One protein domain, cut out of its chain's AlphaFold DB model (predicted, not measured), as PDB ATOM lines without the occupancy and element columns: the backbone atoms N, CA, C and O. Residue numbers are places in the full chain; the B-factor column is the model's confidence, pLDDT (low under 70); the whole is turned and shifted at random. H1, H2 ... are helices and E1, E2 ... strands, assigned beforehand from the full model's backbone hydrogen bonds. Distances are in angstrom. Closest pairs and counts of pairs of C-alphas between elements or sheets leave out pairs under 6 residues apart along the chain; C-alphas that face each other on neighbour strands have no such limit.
ATOM      1  N   ALA A  79     -35.970 -46.527  37.552       42.03
ATOM      2  CA  ALA A  79     -36.139 -46.582  36.105       42.03
ATOM      3  C   ALA A  79     -35.618 -45.324  35.392       42.03
ATOM      4  O   ALA A  79     -35.076 -45.424  34.296       42.03
ATOM      5  N   ASN A  80     -35.709 -44.143  36.014       38.56
ATOM      6  CA  ASN A  80     -35.230 -42.894  35.410       38.56
ATOM      7  C   ASN A  80     -33.699 -42.771  35.481       38.56
ATOM      8  O   ASN A  80     -33.080 -42.251  34.555       38.56
ATOM      9  N   PHE A  81     -33.077 -43.272  36.554       41.84
ATOM     10  CA  PHE A  81     -31.615 -43.372  36.634       41.84
ATOM     11  C   PHE A  81     -31.077 -44.377  35.617       41.84
ATOM     12  O   PHE A  81     -30.147 -44.056  34.878       41.84
ATOM     13  N   GLU A  82     -31.704 -45.551  35.524       54.03
ATOM     14  CA  GLU A  82     -31.371 -46.560  34.518       54.03
ATOM     15  C   GLU A  82     -31.557 -46.018  33.097       54.03
ATOM     16  O   GLU A  82     -30.697 -46.236  32.251       54.03
ATOM     17  N   GLN A  83     -32.606 -45.231  32.843       57.25
ATOM     18  CA  GLN A  83     -32.849 -44.605  31.543       57.25
ATOM     19  C   GLN A  83     -31.820 -43.515  31.203       57.25
ATOM     20  O   GLN A  83     -31.380 -43.433  30.059       57.25
ATOM     21  N   MET A  84     -31.388 -42.689  32.166       58.19
ATOM     22  CA  MET A  84     -30.331 -41.688  31.938       58.19
ATOM     23  C   MET A  84     -28.942 -42.317  31.765       58.19
ATOM     24  O   MET A  84     -28.091 -41.778  31.047       58.19
ATOM     25  N   ASP A  85     -28.685 -43.447  32.418       70.25
ATOM     26  CA  ASP A  85     -27.470 -44.232  32.208       70.25
ATOM     27  C   ASP A  85     -27.511 -45.001  30.887       70.25
ATOM     28  O   ASP A  85     -26.504 -45.039  30.173       70.25
ATOM     29  N   GLU A  86     -28.673 -45.523  30.497       80.06
ATOM     30  CA  GLU A  86     -28.885 -46.136  29.191       80.06
ATOM     31  C   GLU A  86     -28.735 -45.112  28.067       80.06
ATOM     32  O   GLU A  86     -28.018 -45.376  27.107       80.06
ATOM     33  N   LEU A  87     -29.312 -43.916  28.206       84.88
ATOM     34  CA  LEU A  87     -29.162 -42.836  27.236       84.88
ATOM     35  C   LEU A  87     -27.696 -42.416  27.096       84.88
ATOM     36  O   LEU A  87     -27.203 -42.274  25.979       84.88
ATOM     37  N   PHE A  88     -26.970 -42.255  28.207       84.75
ATOM     38  CA  PHE A  88     -25.539 -41.944  28.148       84.75
ATOM     39  C   PHE A  88     -24.747 -43.059  27.454       84.75
ATOM     40  O   PHE A  88     -23.919 -42.790  26.582       84.75
ATOM     41  N   THR A  89     -25.036 -44.315  27.793       83.44
ATOM     42  CA  THR A  89     -24.408 -45.478  27.158       83.44
ATOM     43  C   THR A  89     -24.711 -45.507  25.659       83.44
ATOM     44  O   THR A  89     -23.801 -45.688  24.851       83.44
ATOM     45  N   ALA A  90     -25.956 -45.234  25.270       87.38
ATOM     46  CA  ALA A  90     -26.384 -45.133  23.884       87.38
ATOM     47  C   ALA A  90     -25.638 -44.017  23.138       87.38
ATOM     48  O   ALA A  90     -25.116 -44.275  22.053       87.38
ATOM     49  N   LYS A  91     -25.504 -42.817  23.730       91.38
ATOM     50  CA  LYS A  91     -24.746 -41.687  23.155       91.38
ATOM     51  C   LYS A  91     -23.302 -42.088  22.870       91.38
ATOM     52  O   LYS A  91     -22.810 -41.865  21.767       91.38
ATOM     53  N   VAL A  92     -22.633 -42.723  23.832       88.00
ATOM     54  CA  VAL A  92     -21.245 -43.184  23.689       88.00
ATOM     55  C   VAL A  92     -21.121 -44.269  22.621       88.00
ATOM     56  O   VAL A  92     -20.239 -44.189  21.766       88.00
ATOM     57  N   CYS A  93     -21.989 -45.284  22.639       89.12
ATOM     58  CA  CYS A  93     -21.981 -46.349  21.636       89.12
ATOM     59  C   CYS A  93     -22.191 -45.787  20.227       89.12
ATOM     60  O   CYS A  93     -21.463 -46.153  19.305       89.12
ATOM     61  N   PHE A  94     -23.136 -44.860  20.077       92.25
ATOM     62  CA  PHE A  94     -23.420 -44.186  18.816       92.25
ATOM     63  C   PHE A  94     -22.245 -43.326  18.353       92.25
ATOM     64  O   PHE A  94     -21.821 -43.432  17.202       92.25
ATOM     65  N   TYR A  95     -21.652 -42.546  19.262       92.94
ATOM     66  CA  TYR A  95     -20.449 -41.761  18.992       92.94
ATOM     67  C   TYR A  95     -19.317 -42.645  18.473       92.94
ATOM     68  O   TYR A  95     -18.742 -42.377  17.420       92.94
ATOM     69  N   ASN A  96     -19.021 -43.729  19.191       89.62
ATOM     70  CA  ASN A  96     -17.934 -44.636  18.847       89.62
ATOM     71  C   ASN A  96     -18.183 -45.315  17.500       89.62
ATOM     72  O   ASN A  96     -17.268 -45.362  16.680       89.62
ATOM     73  N   ASN A  97     -19.411 -45.774  17.244       90.12
ATOM     74  CA  ASN A  97     -19.791 -46.375  15.968       90.12
ATOM     75  C   ASN A  97     -19.562 -45.405  14.798       90.12
ATOM     76  O   ASN A  97     -18.851 -45.740  13.857       90.12
ATOM     77  N   LEU A  98     -20.064 -44.173  14.903       90.56
ATOM     78  CA  LEU A  98     -19.915 -43.161  13.855       90.56
ATOM     79  C   LEU A  98     -18.477 -42.656  13.697       90.56
ATOM     80  O   LEU A  98     -18.066 -42.290  12.595       90.56
ATOM     81  N   SER A  99     -17.710 -42.600  14.789       87.06
ATOM     82  CA  SER A  99     -16.334 -42.096  14.772       87.06
ATOM     83  C   SER A  99     -15.393 -42.974  13.943       87.06
ATOM     84  O   SER A  99     -14.469 -42.449  13.325       87.06
ATOM     85  N   GLN A 100     -15.658 -44.284  13.857       84.31
ATOM     86  CA  GLN A 100     -14.855 -45.230  13.071       84.31
ATOM     87  C   GLN A 100     -14.878 -44.921  11.566       84.31
ATOM     88  O   GLN A 100     -13.911 -45.206  10.855       84.31
ATOM     89  N   ASP A 101     -15.948 -44.288  11.087       80.94
ATOM     90  CA  ASP A 101     -16.135 -43.956   9.674       80.94
ATOM     91  C   ASP A 101     -15.542 -42.595   9.280       80.94
ATOM     92  O   ASP A 101     -15.576 -42.204   8.108       80.94
ATOM     93  N   ILE A 102     -14.987 -41.841  10.233       84.00
ATOM     94  CA  ILE A 102     -14.420 -40.516   9.974       84.00
ATOM     95  C   ILE A 102     -12.925 -40.641   9.688       84.00
ATOM     96  O   ILE A 102     -12.117 -40.890  10.577       84.00
ATOM     97  N   LYS A 103     -12.550 -40.446   8.419       79.38
ATOM     98  CA  LYS A 103     -11.165 -40.608   7.931       79.38
ATOM     99  C   LYS A 103     -10.502 -39.309   7.470       79.38
ATOM    100  O   LYS A 103      -9.336 -39.318   7.093       79.38
ATOM    101  N   ASP A 104     -11.230 -38.196   7.474       84.12
ATOM    102  CA  ASP A 104     -10.798 -36.909   6.909       84.12
ATOM    103  C   ASP A 104     -10.249 -35.916   7.954       84.12
ATOM    104  O   ASP A 104     -10.010 -34.741   7.646       84.12
ATOM    105  N   GLY A 105     -10.044 -36.391   9.187       80.38
ATOM    106  CA  GLY A 105      -9.579 -35.588  10.317       80.38
ATOM    107  C   GLY A 105     -10.644 -34.659  10.904       80.38
ATOM    108  O   GLY A 105     -10.300 -33.770  11.682       80.38
ATOM    109  N   SER A 106     -11.918 -34.818  10.530       90.31
ATOM    110  CA  SER A 106     -13.020 -34.110  11.184       90.31
ATOM    111  C   SER A 106     -13.265 -34.654  12.592       90.31
ATOM    112  O   SER A 106     -13.124 -35.848  12.848       90.31
ATOM    113  N   THR A 107     -13.700 -33.795  13.507       92.31
ATOM    114  CA  THR A 107     -14.168 -34.219  14.829       92.31
ATOM    115  C   THR A 107     -15.672 -34.464  14.770       92.31
ATOM    116  O   THR A 107     -16.434 -33.589  14.343       92.31
ATOM    117  N   LEU A 108     -16.106 -35.653  15.198       95.50
ATOM    118  CA  LEU A 108     -17.524 -35.943  15.389       95.50
ATOM    119  C   LEU A 108     -18.060 -35.123  16.558       95.50
ATOM    120  O   LEU A 108     -17.477 -35.131  17.644       95.50
ATOM    121  N   VAL A 109     -19.197 -34.481  16.328       96.19
ATOM    122  CA  VAL A 109     -19.990 -33.803  17.348       96.19
ATOM    123  C   VAL A 109     -21.405 -34.340  17.236       96.19
ATOM    124  O   VAL A 109     -21.991 -34.312  16.150       96.19
ATOM    125  N   LEU A 110     -21.956 -34.834  18.340       96.88
ATOM    126  CA  LEU A 110     -23.358 -35.218  18.363       96.88
ATOM    127  C   LEU A 110     -24.208 -34.057  18.856       96.88
ATOM    128  O   LEU A 110     -23.881 -33.442  19.862       96.88
ATOM    129  N   GLN A 111     -25.290 -33.760  18.151       96.44
ATOM    130  CA  GLN A 111     -26.257 -32.755  18.565       96.44
ATOM    131  C   GLN A 111     -27.466 -33.444  19.193       96.44
ATOM    132  O   GLN A 111     -28.266 -34.059  18.487       96.44
ATOM    133  N   ASP A 112     -27.608 -33.296  20.504       91.94
ATOM    134  CA  ASP A 112     -28.813 -33.655  21.233       91.94
ATOM    135  C   ASP A 112     -29.860 -32.550  21.044       91.94
ATOM    136  O   ASP A 112     -29.684 -31.414  21.499       91.94
ATOM    137  N   LYS A 113     -30.929 -32.863  20.307       86.94
ATOM    138  CA  LYS A 113     -32.008 -31.910  20.016       86.94
ATOM    139  C   LYS A 113     -32.916 -31.665  21.220       86.94
ATOM    140  O   LYS A 113     -33.505 -30.590  21.292       86.94
ATOM    141  N   ASP A 114     -33.030 -32.632  22.122       83.00
ATOM    142  CA  ASP A 114     -33.921 -32.544  23.278       83.00
ATOM    143  C   ASP A 114     -33.251 -31.720  24.387       83.00
ATOM    144  O   ASP A 114     -33.855 -30.790  24.921       83.00
ATOM    145  N   ASP A 115     -31.956 -31.953  24.621       80.56
ATOM    146  CA  ASP A 115     -31.168 -31.201  25.607       80.56
ATOM    147  C   ASP A 115     -30.563 -29.905  25.042       80.56
ATOM    148  O   ASP A 115     -30.033 -29.078  25.783       80.56
ATOM    149  N   ASN A 116     -30.649 -29.684  23.726       85.38
ATOM    150  CA  ASN A 116     -30.055 -28.534  23.037       85.38
ATOM    151  C   ASN A 116     -28.535 -28.415  23.260       85.38
ATOM    152  O   ASN A 116     -27.987 -27.316  23.429       85.38
ATOM    153  N   LEU A 117     -27.837 -29.552  23.189       87.62
ATOM    154  CA  LEU A 117     -26.393 -29.657  23.399       87.62
ATOM    155  C   LEU A 117     -25.675 -30.238  22.179       87.62
ATOM    156  O   LEU A 117     -26.183 -31.096  21.472       87.62
ATOM    157  N   ASN A 118     -24.453 -29.770  21.956       90.06
ATOM    158  CA  ASN A 118     -23.474 -30.342  21.044       90.06
ATOM    159  C   ASN A 118     -22.382 -31.010  21.878       90.06
ATOM    160  O   ASN A 118     -21.650 -30.318  22.585       90.06
ATOM    161  N   GLU A 119     -22.262 -32.326  21.789       93.00
ATOM    162  CA  GLU A 119     -21.454 -33.141  22.687       93.00
ATOM    163  C   GLU A 119     -20.344 -33.887  21.944       93.00
ATOM    164  O   GLU A 119     -20.498 -34.348  20.807       93.00
ATOM    165  N   ILE A 120     -19.204 -34.005  22.615       93.75
ATOM    166  CA  ILE A 120     -18.020 -34.725  22.150       93.75
ATOM    167  C   ILE A 120     -17.566 -35.614  23.294       93.75
ATOM    168  O   ILE A 120     -17.571 -35.181  24.446       93.75
ATOM    169  N   PHE A 121     -17.146 -36.834  22.972       91.94
ATOM    170  CA  PHE A 121     -16.808 -37.853  23.958       91.94
ATOM    171  C   PHE A 121     -15.387 -38.399  23.761       91.94
ATOM    172  O   PHE A 121     -14.787 -38.279  22.690       91.94
ATOM    173  N   GLY A 122     -14.857 -39.024  24.811       87.56
ATOM    174  CA  GLY A 122     -13.623 -39.806  24.777       87.56
ATOM    175  C   GLY A 122     -12.367 -38.974  24.511       87.56
ATOM    176  O   GLY A 122     -12.216 -37.862  25.017       87.56
ATOM    177  N   GLU A 123     -11.437 -39.531  23.733       88.06
ATOM    178  CA  GLU A 123     -10.144 -38.894  23.444       88.06
ATOM    179  C   GLU A 123     -10.294 -37.573  22.681       88.06
ATOM    180  O   GLU A 123      -9.639 -36.596  23.031       88.06
ATOM    181  N   ASN A 124     -11.243 -37.480  21.742       91.25
ATOM    182  CA  ASN A 124     -11.531 -36.228  21.034       91.25
ATOM    183  C   ASN A 124     -11.922 -35.103  22.003       91.25
ATOM    184  O   ASN A 124     -11.494 -33.961  21.838       91.25
ATOM    185  N   ALA A 125     -12.713 -35.417  23.035       87.56
ATOM    186  CA  ALA A 125     -13.074 -34.439  24.057       87.56
ATOM    187  C   ALA A 125     -11.838 -33.985  24.845       87.56
ATOM    188  O   ALA A 125     -11.646 -32.784  25.042       87.56
ATOM    189  N   LYS A 126     -10.970 -34.928  25.244       82.06
ATOM    190  CA  LYS A 126      -9.728 -34.629  25.976       82.06
ATOM    191  C   LYS A 126      -8.778 -33.754  25.163       82.06
ATOM    192  O   LYS A 126      -8.250 -32.784  25.699       82.06
ATOM    193  N   GLU A 127      -8.580 -34.068  23.884       88.88
ATOM    194  CA  GLU A 127      -7.701 -33.310  22.990       88.88
ATOM    195  C   GLU A 127      -8.186 -31.870  22.803       88.88
ATOM    196  O   GLU A 127      -7.409 -30.924  22.965       88.88
ATOM    197  N   VAL A 128      -9.480 -31.691  22.512       85.12
ATOM    198  CA  VAL A 128     -10.082 -30.362  22.342       85.12
ATOM    199  C   VAL A 128      -9.989 -29.568  23.641       85.12
ATOM    200  O   VAL A 128      -9.582 -28.405  23.624       85.12
ATOM    201  N   ALA A 129     -10.311 -30.193  24.774       76.69
ATOM    202  CA  ALA A 129     -10.271 -29.523  26.060       76.69
ATOM    203  C   ALA A 129      -8.857 -29.128  26.487       76.69
ATOM    204  O   ALA A 129      -8.659 -28.007  26.946       76.69
ATOM    205  N   LEU A 130      -7.862 -29.997  26.285       77.81
ATOM    206  CA  LEU A 130      -6.465 -29.689  26.590       77.81
ATOM    207  C   LEU A 130      -5.952 -28.529  25.733       77.81
ATOM    208  O   LEU A 130      -5.305 -27.618  26.243       77.81
ATOM    209  N   LYS A 131      -6.256 -28.546  24.431       85.75
ATOM    210  CA  LYS A 131      -5.798 -27.527  23.481       85.75
ATOM    211  C   LYS A 131      -6.402 -26.147  23.745       85.75
ATOM    212  O   LYS A 131      -5.741 -25.141  23.495       85.75
ATOM    213  N   HIS A 132      -7.650 -26.104  24.204       78.50
ATOM    214  CA  HIS A 132      -8.416 -24.868  24.383       78.50
ATOM    215  C   HIS A 132      -8.676 -24.515  25.855       78.50
ATOM    216  O   HIS A 132      -9.465 -23.614  26.130       78.50
ATOM    217  N   GLU A 133      -8.012 -25.207  26.785       77.00
ATOM    218  CA  GLU A 133      -8.147 -25.031  28.238       77.00
ATOM    219  C   GLU A 133      -9.611 -25.086  28.722       77.00
ATOM    220  O   GLU A 133     -10.036 -24.318  29.591       77.00
ATOM    221  N   LEU A 134     -10.403 -25.996  28.145       70.56
ATOM    222  CA  LEU A 134     -11.814 -26.174  28.497       70.56
ATOM    223  C   LEU A 134     -11.978 -27.132  29.686       70.56
ATOM    224  O   LEU A 134     -11.193 -28.072  29.840       70.56
ATOM    225  N   PRO A 135     -13.021 -26.947  30.514       64.75
ATOM    226  CA  PRO A 135     -13.380 -27.932  31.524       64.75
ATOM    227  C   PRO A 135     -13.833 -29.246  30.868       64.75
ATOM    228  O   PRO A 135     -14.615 -29.234  29.919       64.75
ATOM    229  N   LEU A 136     -13.361 -30.373  31.409       66.69
ATOM    230  CA  LEU A 136     -13.788 -31.723  31.032       66.69
ATOM    231  C   LEU A 136     -14.783 -32.264  32.051       66.69
ATOM    232  O   LEU A 136     -14.510 -32.255  33.253       66.69
ATOM    233  N   ALA A 137     -15.903 -32.784  31.562       66.62
ATOM    234  CA  ALA A 137     -16.809 -33.601  32.352       66.62
ATOM    235  C   ALA A 137     -16.417 -35.080  32.234       66.62
ATOM    236  O   ALA A 137     -15.820 -35.497  31.241       66.62
ATOM    237  N   TYR A 138     -16.752 -35.873  33.252       62.72
ATOM    238  CA  TYR A 138     -16.561 -37.321  33.241       62.72
ATOM    239  C   TYR A 138     -17.820 -38.020  33.741       62.72
ATOM    240  O   TYR A 138     -18.339 -37.680  34.806       62.72
ATOM    241  N   LYS A 139     -18.269 -39.041  33.009       63.88
ATOM    242  CA  LYS A 139     -19.290 -39.994  33.459       63.88
ATOM    243  C   LYS A 139     -18.838 -41.401  33.074       63.88
ATOM    244  O   LYS A 139     -18.445 -41.624  31.934       63.88
ATOM    245  N   ASN A 140     -18.841 -42.331  34.033       66.19
ATOM    246  CA  ASN A 140     -18.348 -43.709  33.861       66.19
ATOM    247  C   ASN A 140     -16.942 -43.778  33.227       66.19
ATOM    248  O   ASN A 140     -16.723 -44.523  32.279       66.19
ATOM    249  N   ASP A 141     -16.016 -42.940  33.710       70.00
ATOM    250  CA  ASP A 141     -14.639 -42.776  33.201       70.00
ATOM    251  C   ASP A 141     -14.515 -42.291  31.743       70.00
ATOM    252  O   ASP A 141     -13.414 -42.191  31.194       70.00
ATOM    253  N   ILE A 142     -15.628 -41.895  31.125       72.69
ATOM    254  CA  ILE A 142     -15.666 -41.330  29.779       72.69
ATOM    255  C   ILE A 142     -15.682 -39.812  29.882       72.69
ATOM    256  O   ILE A 142     -16.581 -39.218  30.477       72.69
ATOM    257  N   ALA A 143     -14.667 -39.198  29.280       75.62
ATOM    258  CA  ALA A 143     -14.550 -37.756  29.160       75.62
ATOM    259  C   ALA A 143     -15.596 -37.197  28.186       75.62
ATOM    260  O   ALA A 143     -15.825 -37.791  27.129       75.62
ATOM    261  N   SER A 144     -16.168 -36.037  28.492       83.06
ATOM    262  CA  SER A 144     -17.024 -35.297  27.572       83.06
ATOM    263  C   SER A 144     -16.856 -33.784  27.689       83.06
ATOM    264  O   SER A 144     -16.463 -33.248  28.730       83.06
ATOM    265  N   ILE A 145     -17.155 -33.097  26.590       83.06
ATOM    266  CA  ILE A 145     -17.363 -31.648  26.544       83.06
ATOM    267  C   ILE A 145     -18.667 -31.367  25.808       83.06
ATOM    268  O   ILE A 145     -18.973 -32.024  24.809       83.06
ATOM    269  N   SER A 146     -19.402 -30.371  26.289       84.88
ATOM    270  CA  SER A 146     -20.704 -30.009  25.739       84.88
ATOM    271  C   SER A 146     -20.764 -28.507  25.487       84.88
ATOM    272  O   SER A 146     -20.315 -27.700  26.301       84.88
ATOM    273  N   PHE A 147     -21.324 -28.128  24.344       84.25
ATOM    274  CA  PHE A 147     -21.566 -26.744  23.956       84.25
ATOM    275  C   PHE A 147     -23.063 -26.550  23.730       84.25
ATOM    276  O   PHE A 147     -23.676 -27.387  23.070       84.25
ATOM    277  N   PRO A 148     -23.673 -25.448  24.186       78.88
ATOM    278  CA  PRO A 148     -25.075 -25.196  23.889       78.88
ATOM    279  C   PRO A 148     -25.290 -25.005  22.379       78.88
ATOM    280  O   PRO A 148     -24.422 -24.490  21.667       78.88
ATOM    281  N   THR A 149     -26.464 -25.373  21.867       81.06
ATOM    282  CA  THR A 149     -26.818 -25.167  20.448       81.06
ATOM    283  C   THR A 149     -27.144 -23.710  20.110       81.06
ATOM    284  O   THR A 149     -27.395 -23.391  18.946       81.06
ATOM    285  N   THR A 150     -27.093 -22.805  21.093       82.50
ATOM    286  CA  THR A 150     -27.262 -21.360  20.899       82.50
ATOM    287  C   THR A 150     -26.208 -20.791  19.948       82.50
ATOM    288  O   THR A 150     -25.129 -21.348  19.751       82.50
ATOM    289  N   LYS A 151     -26.481 -19.610  19.382       82.06
ATOM    290  CA  LYS A 151     -25.543 -18.915  18.484       82.06
ATOM    291  C   LYS A 151     -24.156 -18.710  19.109       82.06
ATOM    292  O   LYS A 151     -23.151 -18.763  18.404       82.06
ATOM    293  N   GLU A 152     -24.090 -18.449  20.411       76.19
ATOM    294  CA  GLU A 152     -22.831 -18.259  21.144       76.19
ATOM    295  C   GLU A 152     -22.120 -19.586  21.421       76.19
ATOM    296  O   GLU A 152     -20.900 -19.671  21.260       76.19
ATOM    297  N   GLY A 153     -22.869 -20.643  21.743       76.75
ATOM    298  CA  GLY A 153     -22.314 -21.985  21.893       76.75
ATOM    299  C   GLY A 153     -21.757 -22.539  20.584       76.75
ATOM    300  O   GLY A 153     -20.632 -23.030  20.558       76.75
ATOM    301  N   GLN A 154     -22.460 -22.343  19.465       82.44
ATOM    302  CA  GLN A 154     -21.973 -22.716  18.132       82.44
ATOM    303  C   GLN A 154     -20.708 -21.948  17.734       82.44
ATOM    304  O   GLN A 154     -19.788 -22.528  17.159       82.44
ATOM    305  N   LYS A 155     -20.624 -20.653  18.068       79.44
ATOM    306  CA  LYS A 155     -19.387 -19.878  17.878       79.44
ATOM    307  C   LYS A 155     -18.238 -20.446  18.705       79.44
ATOM    308  O   LYS A 155     -17.137 -20.572  18.181       79.44
ATOM    309  N   SER A 156     -18.496 -20.797  19.963       83.62
ATOM    310  CA  SER A 156     -17.489 -21.377  20.861       83.62
ATOM    311  C   SER A 156     -17.000 -22.732  20.341       83.62
ATOM    312  O   SER A 156     -15.797 -22.967  20.264       83.62
ATOM    313  N   LEU A 157     -17.919 -23.585  19.879       86.44
ATOM    314  CA  LEU A 157     -17.599 -24.857  19.234       86.44
ATOM    315  C   LEU A 157     -16.715 -24.651  17.993       86.44
ATOM    316  O   LEU A 157     -15.662 -25.273  17.877       86.44
ATOM    317  N   ALA A 158     -17.099 -23.738  17.097       89.75
ATOM    318  CA  ALA A 158     -16.355 -23.448  15.870       89.75
ATOM    319  C   ALA A 158     -14.962 -22.839  16.126       89.75
ATOM    320  O   ALA A 158     -14.057 -22.994  15.308       89.75
ATOM    321  N   GLN A 159     -14.767 -22.155  17.258       88.81
ATOM    322  CA  GLN A 159     -13.449 -21.669  17.682       88.81
ATOM    323  C   GLN A 159     -12.533 -22.803  18.155       88.81
ATOM    324  O   GLN A 159     -11.316 -22.718  17.983       88.81
ATOM    325  N   CYS A 160     -13.109 -23.857  18.732       88.81
ATOM    326  CA  CYS A 160     -12.361 -24.998  19.251       88.81
ATOM    327  C   CYS A 160     -12.090 -26.052  18.167       88.81
ATOM    328  O   CYS A 160     -11.080 -26.755  18.205       88.81
ATOM    329  N   ILE A 161     -12.985 -26.172  17.182       91.44
ATOM    330  CA  ILE A 161     -12.975 -27.273  16.218       91.44
ATOM    331  C   ILE A 161     -13.188 -26.736  14.808       91.44
ATOM    332  O   ILE A 161     -14.268 -26.274  14.449       91.44
ATOM    333  N   GLN A 162     -12.144 -26.836  13.984       85.12
ATOM    334  CA  GLN A 162     -12.151 -26.297  12.621       85.12
ATOM    335  C   GLN A 162     -12.973 -27.138  11.636       85.12
ATOM    336  O   GLN A 162     -13.546 -26.592  10.696       85.12
ATOM    337  N   ARG A 163     -13.011 -28.463  11.820       90.62
ATOM    338  CA  ARG A 163     -13.760 -29.395  10.968       90.62
ATOM    339  C   ARG A 163     -14.689 -30.233  11.824       90.62
ATOM    340  O   ARG A 163     -14.267 -31.207  12.437       90.62
ATOM    341  N   VAL A 164     -15.947 -29.819  11.872       92.06
ATOM    342  CA  VAL A 164     -16.999 -30.511  12.613       92.06
ATOM    343  C   VAL A 164     -17.793 -31.386  11.655       92.06
ATOM    344  O   VAL A 164     -18.322 -30.892  10.658       92.06
ATOM    345  N   LYS A 165     -17.941 -32.666  11.997       94.38
ATOM    346  CA  LYS A 165     -18.999 -33.512  11.447       94.38
ATOM    347  C   LYS A 165     -20.115 -33.584  12.481       94.38
ATOM    348  O   LYS A 165     -19.958 -34.240  13.506       94.38
ATOM    349  N   LEU A 166     -21.204 -32.866  12.230       94.19
ATOM    350  CA  LEU A 166     -22.346 -32.798  13.140       94.19
ATOM    351  C   LEU A 166     -23.354 -33.899  12.800       94.19
ATOM    352  O   LEU A 166     -23.772 -34.006  11.646       94.19
ATOM    353  N   VAL A 167     -23.770 -34.683  13.793       96.38
ATOM    354  CA  VAL A 167     -24.859 -35.662  13.654       96.38
ATOM    355  C   VAL A 167     -25.893 -35.400  14.734       96.38
ATOM    356  O   VAL A 167     -25.575 -35.457  15.917       96.38
ATOM    357  N   ALA A 168     -27.122 -35.096  14.330       96.56
ATOM    358  CA  ALA A 168     -28.186 -34.724  15.251       96.56
ATOM    359  C   ALA A 168     -29.126 -35.898  15.536       96.56
ATOM    360  O   ALA A 168     -29.486 -36.624  14.610       96.56
ATOM    361  N   PHE A 169     -29.565 -36.030  16.787       94.62
ATOM    362  CA  PHE A 169     -30.488 -37.069  17.243       94.62
ATOM    363  C   PHE A 169     -31.513 -36.501  18.239       94.62
ATOM    364  O   PHE A 169     -31.274 -35.465  18.860       94.62
ATOM    365  N   THR A 170     -32.642 -37.186  18.399       94.06
ATOM    366  CA  THR A 170     -33.492 -37.116  19.603       94.06
ATOM    367  C   THR A 170     -33.220 -38.319  20.511       94.06
ATOM    368  O   THR A 170     -32.737 -39.358  20.049       94.06
ATOM    369  N   HIS A 171     -33.529 -38.219  21.803       92.00
ATOM    370  CA  HIS A 171     -33.410 -39.314  22.771       92.00
ATOM    371  C   HIS A 171     -34.149 -40.559  22.279       92.00
ATOM    372  O   HIS A 171     -33.620 -41.665  22.361       92.00
ATOM    373  N   GLN A 172     -35.337 -40.381  21.692       91.50
ATOM    374  CA  GLN A 172     -36.114 -41.479  21.122       91.50
ATOM    375  C   GLN A 172     -35.396 -42.144  19.937       91.50
ATOM    376  O   GLN A 172     -35.300 -43.370  19.906       91.50
ATOM    377  N   GLU A 173     -34.894 -41.361  18.975       94.31
ATOM    378  CA  GLU A 173     -34.150 -41.878  17.814       94.31
ATOM    379  C   GLU A 173     -32.913 -42.667  18.266       94.31
ATOM    380  O   GLU A 173     -32.653 -43.773  17.782       94.31
ATOM    381  N   LEU A 174     -32.177 -42.119  19.234       93.75
ATOM    382  CA  LEU A 174     -30.954 -42.712  19.753       93.75
ATOM    383  C   LEU A 174     -31.216 -44.011  20.518       93.75
ATOM    384  O   LEU A 174     -30.516 -44.998  20.294       93.75
ATOM    385  N   LEU A 175     -32.218 -44.036  21.401       91.06
ATOM    386  CA  LEU A 175     -32.576 -45.245  22.140       91.06
ATOM    387  C   LEU A 175     -33.101 -46.328  21.193       91.06
ATOM    388  O   LEU A 175     -32.673 -47.475  21.285       91.06
ATOM    389  N   GLN A 176     -33.950 -45.981  20.219       91.56
ATOM    390  CA  GLN A 176     -34.402 -46.937  19.200       91.56
ATOM    391  C   GLN A 176     -33.230 -47.534  18.415       91.56
ATOM    392  O   GLN A 176     -33.173 -48.755  18.231       91.56
ATOM    393  N   TRP A 177     -32.277 -46.701  17.987       92.25
ATOM    394  CA  TRP A 177     -31.046 -47.173  17.358       92.25
ATOM    395  C   TRP A 177     -30.269 -48.103  18.294       92.25
ATOM    396  O   TRP A 177     -29.909 -49.208  17.892       92.25
ATOM    397  N   TYR A 178     -30.062 -47.702  19.547       90.25
ATOM    398  CA  TYR A 178     -29.291 -48.464  20.523       90.25
ATOM    399  C   TYR A 178     -29.906 -49.836  20.813       90.25
ATOM    400  O   TYR A 178     -29.197 -50.838  20.791       90.25
ATOM    401  N   HIS A 179     -31.225 -49.921  20.989       88.94
ATOM    402  CA  HIS A 179     -31.918 -51.195  21.188       88.94
ATOM    403  C   HIS A 179     -31.922 -52.078  19.935       88.94
ATOM    404  O   HIS A 179     -31.899 -53.298  20.059       88.94
ATOM    405  N   SER A 180     -31.925 -51.484  18.738       87.75
ATOM    406  CA  SER A 180     -31.895 -52.230  17.470       87.75
ATOM    407  C   SER A 180     -30.493 -52.721  17.089       87.75
ATOM    408  O   SER A 180     -30.365 -53.644  16.290       87.75
ATOM    409  N   ASN A 181     -29.449 -52.091  17.636       80.69
ATOM    410  CA  ASN A 181     -28.040 -52.406  17.373       80.69
ATOM    411  C   ASN A 181     -27.329 -53.027  18.588       80.69
ATOM    412  O   ASN A 181     -26.130 -53.300  18.517       80.69
ATOM    413  N   LYS A 182     -28.054 -53.263  19.692       59.62
ATOM    414  CA  LYS A 182     -27.618 -54.119  20.799       59.62
ATOM    415  C   LYS A 182     -27.449 -55.543  20.247       59.62
ATOM    416  O   LYS A 182     -28.432 -56.253  20.047       59.62
TER     417      LYS A 182
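What this domain is: This is residues 79 to 182 of the 183 residues of an uncharacterized protein of Bacteroides sp. AM16-15 (UniProt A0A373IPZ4). A strongly twisted sheet of five strands forms the core, with the long helix H1 running across one of its faces and H2 and H3 on the opposite face, H2 standing up from it. The last helix, H4, packs on H1 rather than on the sheet and meets it at a steep angle. The printed part has 104 residues with four named helices and five named strands, in the order H1, E1, E2, H2, E3, E4, H3, E5, H4; the sheet is mixed and runs E3, E4, E2, E1, E5. The class is mixed, helices and strands. The whole is compact and rounded, with a radius of gyration of the C-alphas of 13.4 A and spans of 37 by 28 by 27 A.

Where its parts are: In the sheet, E3 is residues 137 to 139, 6.9 A from first to last C-alpha, and E4, the longest strand by residues, is residues 142 to 148, 19.6 A. E2 is residues 117 to 121, 12.6 A. E1 is residues 107 to 112, 16.0 A, with C-alpha 107 at (-14.168, -34.219, 14.829). E5 is residues 164 to 169, 15.7 A. H1, the longest helix, is residues 79 to 99, 29.5 A, from C-alpha 79 at (-36.139, -46.582, 36.105). H2 is residues 122 to 132, 15.8 A; H3 is residues 151 to 160, 14.5 A; H4 is residues 171 to 181, 15.1 A, ending with C-alpha 181 at (-28.040, -52.406, 17.373).

How they stand to each other: E3 and E5 are the edge strands of the sheet. E1 and E5 are parallel at 26 degrees, with N 111 and O 167 2.8 A apart, within hydrogen-bond range. E1 and E2 form a hairpin, antiparallel at 137 degrees, with N 119 and O 110 2.8 A apart. E2 and E4 are antiparallel at 157 degrees, with N 118 and O 147 2.7 A apart. E3 and E4 form a second hairpin, antiparallel at 128 degrees, with N 144 and O 137 2.8 A apart. The pairing of E4 is staggered: its residues 142 to 144 pair with E3 and its residues 144 to 148 with E2. H1 is on the sheet at a height of 6.7 A, over E2 and, only just, with 3 C-alphas, over E1; it runs across the strands, at 69 degrees to E2 on the local plane. The closest C-alphas of H1 and E1 are those of Ser 99 and Leu 108, 6.3 A apart. H2 and H3 are on the opposite face to H1, and the whole has three layers, helices on both faces of one sheet. H2 stands up from the sheet, its line rising 56 degrees out of the local plane; its closest C-alphas to E4 are those of Gly 122 and Ala 143, 4.9 A apart. H3 comes closest to E4 at the C-alphas of Gly 153 and Phe 147, 5.2 A apart. H2 and H3 are close but not clearly touching, about perpendicular at 89 degrees, with the C-alphas of His 132 and Cys 160 closest at 6.5 A. E2, H2, E3 and E4, H3, E5 are split strand-helix-strand units, two strands that run the same way with other strands between them in the sheet; both crossovers are right-handed. H4 is only just not on the sheet, with 4 pairs of C-alphas within 10 A. H4 touches residues 87 to 94 of H1, the same way at a steep tilt of 69 degrees, only just short of about perpendicular; the closest C-alphas are those of Ala 90 and Tyr 178, 5.6 A apart. In H1, H2, H3 and H4 every O i to N i+4 pair is within hydrogen-bond range.

The domain as a whole: The two C-alphas farthest apart are those of Ala 79 and Asp 104, at 39.9 A. The printed part has no cut and no long link; the link from H1 to E1, of 7 residues, is short, and the others are tight. The mean pLDDT of the printed part is 82.9, and residues 79 to 84, residues 135 to 140 and residue 182 are under 70.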